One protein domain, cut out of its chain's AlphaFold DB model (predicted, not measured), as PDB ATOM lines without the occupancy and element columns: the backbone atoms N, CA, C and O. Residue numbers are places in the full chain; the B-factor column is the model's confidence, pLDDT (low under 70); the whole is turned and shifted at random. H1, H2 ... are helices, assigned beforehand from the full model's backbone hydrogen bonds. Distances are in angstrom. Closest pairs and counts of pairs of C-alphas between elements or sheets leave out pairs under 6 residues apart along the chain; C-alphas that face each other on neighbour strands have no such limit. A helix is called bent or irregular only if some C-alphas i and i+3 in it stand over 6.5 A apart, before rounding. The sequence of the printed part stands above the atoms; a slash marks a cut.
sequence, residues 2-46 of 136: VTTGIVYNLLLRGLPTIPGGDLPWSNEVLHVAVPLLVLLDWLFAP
ATOM      1  N   VAL A   2       5.715 -39.193  -9.233       94.81
ATOM      2  CA  VAL A   2       4.897 -39.912 -10.239       94.81
ATOM      3  C   VAL A   2       5.744 -40.758 -11.204       94.81
ATOM      4  O   VAL A   2       5.470 -41.942 -11.354       94.81
ATOM      5  N   THR A   3       6.832 -40.216 -11.773       96.44
ATOM      6  CA  THR A   3       7.769 -41.012 -12.597       96.44
ATOM      7  C   THR A   3       8.323 -42.220 -11.842       96.44
ATOM      8  O   THR A   3       8.379 -43.307 -12.401       96.44
ATOM      9  N   THR A   4       8.696 -42.046 -10.570       95.88
ATOM     10  CA  THR A   4       9.182 -43.124  -9.697       95.88
ATOM     11  C   THR A   4       8.152 -44.242  -9.582       95.88
ATOM     12  O   THR A   4       8.500 -45.403  -9.772       95.88
ATOM     13  N   GLY A   5       6.883 -43.897  -9.345       97.38
ATOM     14  CA  GLY A   5       5.808 -44.881  -9.278       97.38
ATOM     15  C   GLY A   5       5.583 -45.604 -10.606       97.38
ATOM     16  O   GLY A   5       5.449 -46.825 -10.614       97.38
ATOM     17  N   ILE A   6       5.618 -44.886 -11.733       97.75
ATOM     18  CA  ILE A   6       5.486 -45.489 -13.070       97.75
ATOM     19  C   ILE A   6       6.633 -46.472 -13.337       97.75
ATOM     20  O   ILE A   6       6.387 -47.631 -13.654       97.75
ATOM     21  N   VAL A   7       7.883 -46.029 -13.180       97.50
ATOM     22  CA  VAL A   7       9.069 -46.852 -13.458       97.50
ATOM     23  C   VAL A   7       9.110 -48.075 -12.548       97.50
ATOM     24  O   VAL A   7       9.340 -49.175 -13.038       97.50
ATOM     25  N   TYR A   8       8.836 -47.919 -11.250       96.06
ATOM     26  CA  TYR A   8       8.815 -49.055 -10.334       96.06
ATOM     27  C   TYR A   8       7.761 -50.088 -10.732       96.06
ATOM     28  O   TYR A   8       8.094 -51.255 -10.920       96.06
ATOM     29  N   ASN A   9       6.506 -49.667 -10.903       96.56
ATOM     30  CA  ASN A   9       5.412 -50.607 -11.156       96.56
ATOM     31  C   ASN A   9       5.535 -51.312 -12.509       96.56
ATOM     32  O   ASN A   9       5.075 -52.442 -12.628       96.56
ATOM     33  N   LEU A  10       6.140 -50.665 -13.511       96.88
ATOM     34  CA  LEU A  10       6.288 -51.246 -14.844       96.88
ATOM     35  C   LEU A  10       7.583 -52.038 -15.024       96.88
ATOM     36  O   LEU A  10       7.577 -53.021 -15.757       96.88
ATOM     37  N   LEU A  11       8.689 -51.599 -14.413       95.44
ATOM     38  CA  LEU A  11      10.025 -52.113 -14.740       95.44
ATOM     39  C   LEU A  11      10.740 -52.805 -13.579       95.44
ATOM     40  O   LEU A  11      11.695 -53.531 -13.836       95.44
ATOM     41  N   LEU A  12      10.340 -52.568 -12.324       94.25
ATOM     42  CA  LEU A  12      11.091 -53.049 -11.154       94.25
ATOM     43  C   LEU A  12      10.287 -53.956 -10.221       94.25
ATOM     44  O   LEU A  12      10.867 -54.749  -9.483       94.25
ATOM     45  N   ARG A  13       8.958 -53.844 -10.219       93.56
ATOM     46  CA  ARG A  13       8.104 -54.596  -9.305       93.56
ATOM     47  C   ARG A  13       8.197 -56.095  -9.583       93.56
ATOM     48  O   ARG A  13       8.023 -56.536 -10.713       93.56
ATOM     49  N   GLY A  14       8.433 -56.872  -8.526       88.88
ATOM     50  CA  GLY A  14       8.568 -58.328  -8.607       88.88
ATOM     51  C   GLY A  14       9.948 -58.815  -9.056       88.88
ATOM     52  O   GLY A  14      10.139 -60.023  -9.178       88.88
ATOM     53  N   LEU A  15      10.911 -57.913  -9.280       88.88
ATOM     54  CA  LEU A  15      12.294 -58.315  -9.512       88.88
ATOM     55  C   LEU A  15      12.964 -58.789  -8.214       88.88
ATOM     56  O   LEU A  15      12.652 -58.261  -7.143       88.88
ATOM     57  N   PRO A  16      13.918 -59.736  -8.301       83.50
ATOM     58  CA  PRO A  16      14.725 -60.132  -7.158       83.50
ATOM     59  C   PRO A  16      15.459 -58.933  -6.559       83.50
ATOM     60  O   PRO A  16      16.122 -58.166  -7.259       83.50
ATOM     61  N   THR A  17      15.347 -58.795  -5.247       77.75
ATOM     62  CA  THR A  17      16.029 -57.781  -4.447       77.75
ATOM     63  C   THR A  17      17.257 -58.382  -3.764       77.75
ATOM     64  O   THR A  17      17.460 -59.599  -3.740       77.75
ATOM     65  N   ILE A  18      18.114 -57.517  -3.217       74.19
ATOM     66  CA  ILE A  18      19.275 -57.954  -2.435       74.19
ATOM     67  C   ILE A  18      18.774 -58.769  -1.228       74.19
ATOM     68  O   ILE A  18      17.879 -58.292  -0.521       74.19
ATOM     69  N   PRO A  19      19.343 -59.958  -0.949       69.81
ATOM     70  CA  PRO A  19      18.976 -60.750   0.221       69.81
ATOM     71  C   PRO A  19      19.045 -59.921   1.512       69.81
ATOM     72  O   PRO A  19      20.074 -59.327   1.821       69.81
ATOM     73  N   GLY A  20      17.936 -59.852   2.255       71.81
ATOM     74  CA  GLY A  20      17.826 -59.058   3.489       71.81
ATOM     75  C   GLY A  20      17.607 -57.549   3.293       71.81
ATOM     76  O   GLY A  20      17.433 -56.838   4.277       71.81
ATOM     77  N   GLY A  21      17.585 -57.060   2.048       70.00
ATOM     78  CA  GLY A  21      17.303 -55.663   1.705       70.00
ATOM     79  C   GLY A  21      15.849 -55.384   1.313       70.00
ATOM     80  O   GLY A  21      15.486 -54.221   1.134       70.00
ATOM     81  N   ASP A  22      15.013 -56.416   1.169       75.62
ATOM     82  CA  ASP A  22      13.608 -56.233   0.809       75.62
ATOM     83  C   ASP A  22      12.753 -55.917   2.034       75.62
ATOM     84  O   ASP A  22      12.554 -56.754   2.917       75.62
ATOM     85  N   LEU A  23      12.215 -54.701   2.071       87.19
ATOM     86  CA  LEU A  23      11.111 -54.332   2.948       87.19
ATOM     87  C   LEU A  23       9.886 -54.096   2.054       87.19
ATOM     88  O   LEU A  23       9.694 -52.969   1.584       87.19
ATOM     89  N   PRO A  24       9.028 -55.115   1.834       87.00
ATOM     90  CA  PRO A  24       7.924 -55.019   0.879       87.00
ATOM     91  C   PRO A  24       7.008 -53.822   1.138       87.00
ATOM     92  O   PRO A  24       6.657 -53.088   0.219       87.00
ATOM     93  N   TRP A  25       6.688 -53.554   2.407       91.56
ATOM     94  CA  TRP A  25       5.858 -52.410   2.785       91.56
ATOM     95  C   TRP A  25       6.505 -51.066   2.409       91.56
ATOM     96  O   TRP A  25       5.805 -50.152   1.985       91.56
ATOM     97  N   SER A  26       7.833 -50.947   2.525       92.06
ATOM     98  CA  SER A  26       8.565 -49.723   2.183       92.06
ATOM     99  C   SER A  26       8.495 -49.472   0.682       92.06
ATOM    100  O   SER A  26       8.240 -48.350   0.247       92.06
ATOM    101  N   ASN A  27       8.646 -50.529  -0.119       92.12
ATOM    102  CA  ASN A  27       8.502 -50.440  -1.565       92.12
ATOM    103  C   ASN A  27       7.090 -49.995  -1.969       92.12
ATOM    104  O   ASN A  27       6.959 -49.069  -2.770       92.12
ATOM    105  N   GLU A  28       6.045 -50.563  -1.362       94.69
ATOM    106  CA  GLU A  28       4.657 -50.153  -1.614       94.69
ATOM    107  C   GLU A  28       4.393 -48.701  -1.185       94.69
ATOM    108  O   GLU A  28       3.786 -47.931  -1.930       94.69
ATOM    109  N   VAL A  29       4.892 -48.268  -0.025       96.12
ATOM    110  CA  VAL A  29       4.713 -46.880   0.426       96.12
ATOM    111  C   VAL A  29       5.424 -45.901  -0.513       96.12
ATOM    112  O   VAL A  29       4.800 -44.958  -1.006       96.12
ATOM    113  N   LEU A  30       6.709 -46.127  -0.791       95.44
ATOM    114  CA  LEU A  30       7.550 -45.189  -1.541       95.44
ATOM    115  C   LEU A  30       7.247 -45.163  -3.042       95.44
ATOM    116  O   LEU A  30       7.403 -44.117  -3.676       95.44
ATOM    117  N   HIS A  31       6.801 -46.281  -3.616       96.44
ATOM    118  CA  HIS A  31       6.632 -46.419  -5.063       96.44
ATOM    119  C   HIS A  31       5.180 -46.607  -5.513       96.44
ATOM    120  O   HIS A  31       4.910 -46.557  -6.714       96.44
ATOM    121  N   VAL A  32       4.231 -46.775  -4.589       96.81
ATOM    122  CA  VAL A  32       2.802 -46.882  -4.919       96.81
ATOM    123  C   VAL A  32       2.003 -45.825  -4.167       96.81
ATOM    124  O   VAL A  32       1.493 -44.899  -4.796       96.81
ATOM    125  N   ALA A  33       1.943 -45.894  -2.835       97.94
ATOM    126  CA  ALA A  33       1.065 -45.031  -2.046       97.94
ATOM    127  C   ALA A  33       1.427 -43.542  -2.179       97.94
ATOM    128  O   ALA A  33       0.575 -42.737  -2.551       97.94
ATOM    129  N   VAL A  34       2.686 -43.160  -1.938       97.94
ATOM    130  CA  VAL A  34       3.122 -41.754  -2.031       97.94
ATOM    131  C   VAL A  34       2.994 -41.209  -3.462       97.94
ATOM    132  O   VAL A  34       2.423 -40.128  -3.623       97.94
ATOM    133  N   PRO A  35       3.448 -41.907  -4.523       98.06
ATOM    134  CA  PRO A  35       3.208 -41.464  -5.896       98.06
ATOM    135  C   PRO A  35       1.728 -41.278  -6.245       98.06
ATOM    136  O   PRO A  35       1.404 -40.299  -6.917       98.06
ATOM    137  N   LEU A  36       0.840 -42.167  -5.778       97.38
ATOM    138  CA  LEU A  36      -0.605 -42.023  -5.970       97.38
ATOM    139  C   LEU A  36      -1.148 -40.799  -5.235       97.38
ATOM    140  O   LEU A  36      -1.858 -40.008  -5.844       97.38
ATOM    141  N   LEU A  37      -0.776 -40.591  -3.970       97.12
ATOM    142  CA  LEU A  37      -1.193 -39.409  -3.212       97.12
ATOM    143  C   LEU A  37      -0.749 -38.112  -3.897       97.12
ATOM    144  O   LEU A  37      -1.555 -37.199  -4.025       97.12
ATOM    145  N   VAL A  38       0.487 -38.049  -4.405       94.50
ATOM    146  CA  VAL A  38       0.984 -36.891  -5.171       94.50
ATOM    147  C   VAL A  38       0.190 -36.684  -6.465       94.50
ATOM    148  O   VAL A  38      -0.099 -35.548  -6.830       94.50
ATOM    149  N   LEU A  39      -0.175 -37.760  -7.165       94.00
ATOM    150  CA  LEU A  39      -0.988 -37.667  -8.377       94.00
ATOM    151  C   LEU A  39      -2.406 -37.158  -8.075       94.00
ATOM    152  O   LEU A  39      -2.907 -36.296  -8.794       94.00
ATOM    153  N   LEU A  40      -3.039 -37.675  -7.019       94.69
ATOM    154  CA  LEU A  40      -4.367 -37.244  -6.575       94.69
ATOM    155  C   LEU A  40      -4.339 -35.776  -6.132       94.69
ATOM    156  O   LEU A  40      -5.191 -34.995  -6.539       94.69
ATOM    157  N   ASP A  41      -3.326 -35.383  -5.368       92.12
ATOM    158  CA  ASP A  41      -3.089 -33.998  -4.963       92.12
ATOM    159  C   ASP A  41      -2.968 -33.059  -6.178       92.12
ATOM    160  O   ASP A  41      -3.613 -32.016  -6.219       92.12
ATOM    161  N   TRP A  42      -2.249 -33.449  -7.233       89.12
ATOM    162  CA  TRP A  42      -2.205 -32.664  -8.473       89.12
ATOM    163  C   TRP A  42      -3.544 -32.588  -9.211       89.12
ATOM    164  O   TRP A  42      -3.825 -31.571  -9.842       89.12
ATOM    165  N   LEU A  43      -4.352 -33.650  -9.161       88.38
ATOM    166  CA  LEU A  43      -5.639 -33.706  -9.850       88.38
ATOM    167  C   LEU A  43      -6.728 -32.905  -9.122       88.38
ATOM    168  O   LEU A  43      -7.593 -32.327  -9.777       88.38
ATOM    169  N   PHE A  44      -6.682 -32.860  -7.788       89.62
ATOM    170  CA  PHE A  44      -7.748 -32.296  -6.956       89.62
ATOM    171  C   PHE A  44      -7.393 -30.976  -6.257       89.62
ATOM    172  O   PHE A  44      -8.304 -30.287  -5.807       89.62
ATOM    173  N   ALA A  45      -6.117 -30.580  -6.191       85.38
ATOM    174  CA  ALA A  45      -5.675 -29.323  -5.575       85.38
ATOM    175  C   ALA A  45      -4.903 -28.424  -6.573       85.38
ATOM    176  O   ALA A  45      -3.673 -28.309  -6.499       85.38
ATOM    177  N   PRO A  46      -5.605 -27.755  -7.516       75.06
ATOM    178  CA  PRO A  46      -4.991 -27.017  -8.623       75.06
ATOM    179  C   PRO A  46      -4.439 -25.628  -8.257       75.06
ATOM    180  O   PRO A  46      -3.942 -24.934  -9.144       75.06
TER     181      PRO A  46
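AT A GLANCE: This is residues 2 to 46 of the 136 residues of an uncharacterized protein of Clavibacter michiganensis subsp. michiganensis (UniProt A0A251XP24). A long bent helix, H2, has a shorter helix, H1, folded back beside its bend, and a wide loop joins the two in a loose helical hairpin with unequal legs. Residues 14 to 26, of which 24 to 26 belong to H2, stick out at one end, and residues 40 to 46, of which 40 to 44 belong to H2, stick out at the other. The printed part has 45 residues with two named helices, H1 then H2, and no named strand; its class is all helix. The whole is loose, with a radius of gyration of the C-alphas of 12.2 A, and a rod in outline, spanning 42 by 18 by 10 A.

HOW THE PARTS SIT: Look first at residues 24 to 44, H2, which by its hydrogen bonds was assigned as one helix but is bent: C-alphas 31 and 34 are 6.6 A apart. Its arms, H2a of residues 24 to 31 and H2b of residues 34 to 44, stand at a steep tilt of 36 degrees, only just beyond shallow. Now find H1, residues 2 to 12, which touches H2a, the closest C-alphas being those of Gly 5 and His 31, 4.6 A apart. H1 and H2a form a helical hairpin, running opposite ways at a steep tilt of 44 degrees. H1 also touches H2b, closest at the C-alphas of Val 2 and Pro 35, 4.9 A apart; they run opposite ways at a steep tilt of 41 degrees. In H1, H2a and H2b, every O i to N i+4 pair is within hydrogen-bond range.

IN THESE COORDINATES: Find C-alpha 24 at (7.924, -55.019, 0.879); from there H2a runs 10.5 A to C-alpha 31. H2b runs 15.2 A from C-alpha 34 to C-alpha 44 at (-7.748, -32.296, -6.956). H1 begins at C-alpha 2, at (4.897, -39.912, -10.239), and runs 14.6 A to C-alpha 12.

THE WHOLE: The two C-alphas farthest apart are those of Pro 19 and Pro 46, at 42.3 A. The printed part has no cut, and the link from H1 to H2, 11 residues, is long. The mean pLDDT of the printed part is 90.5, and residue 19 is under 70.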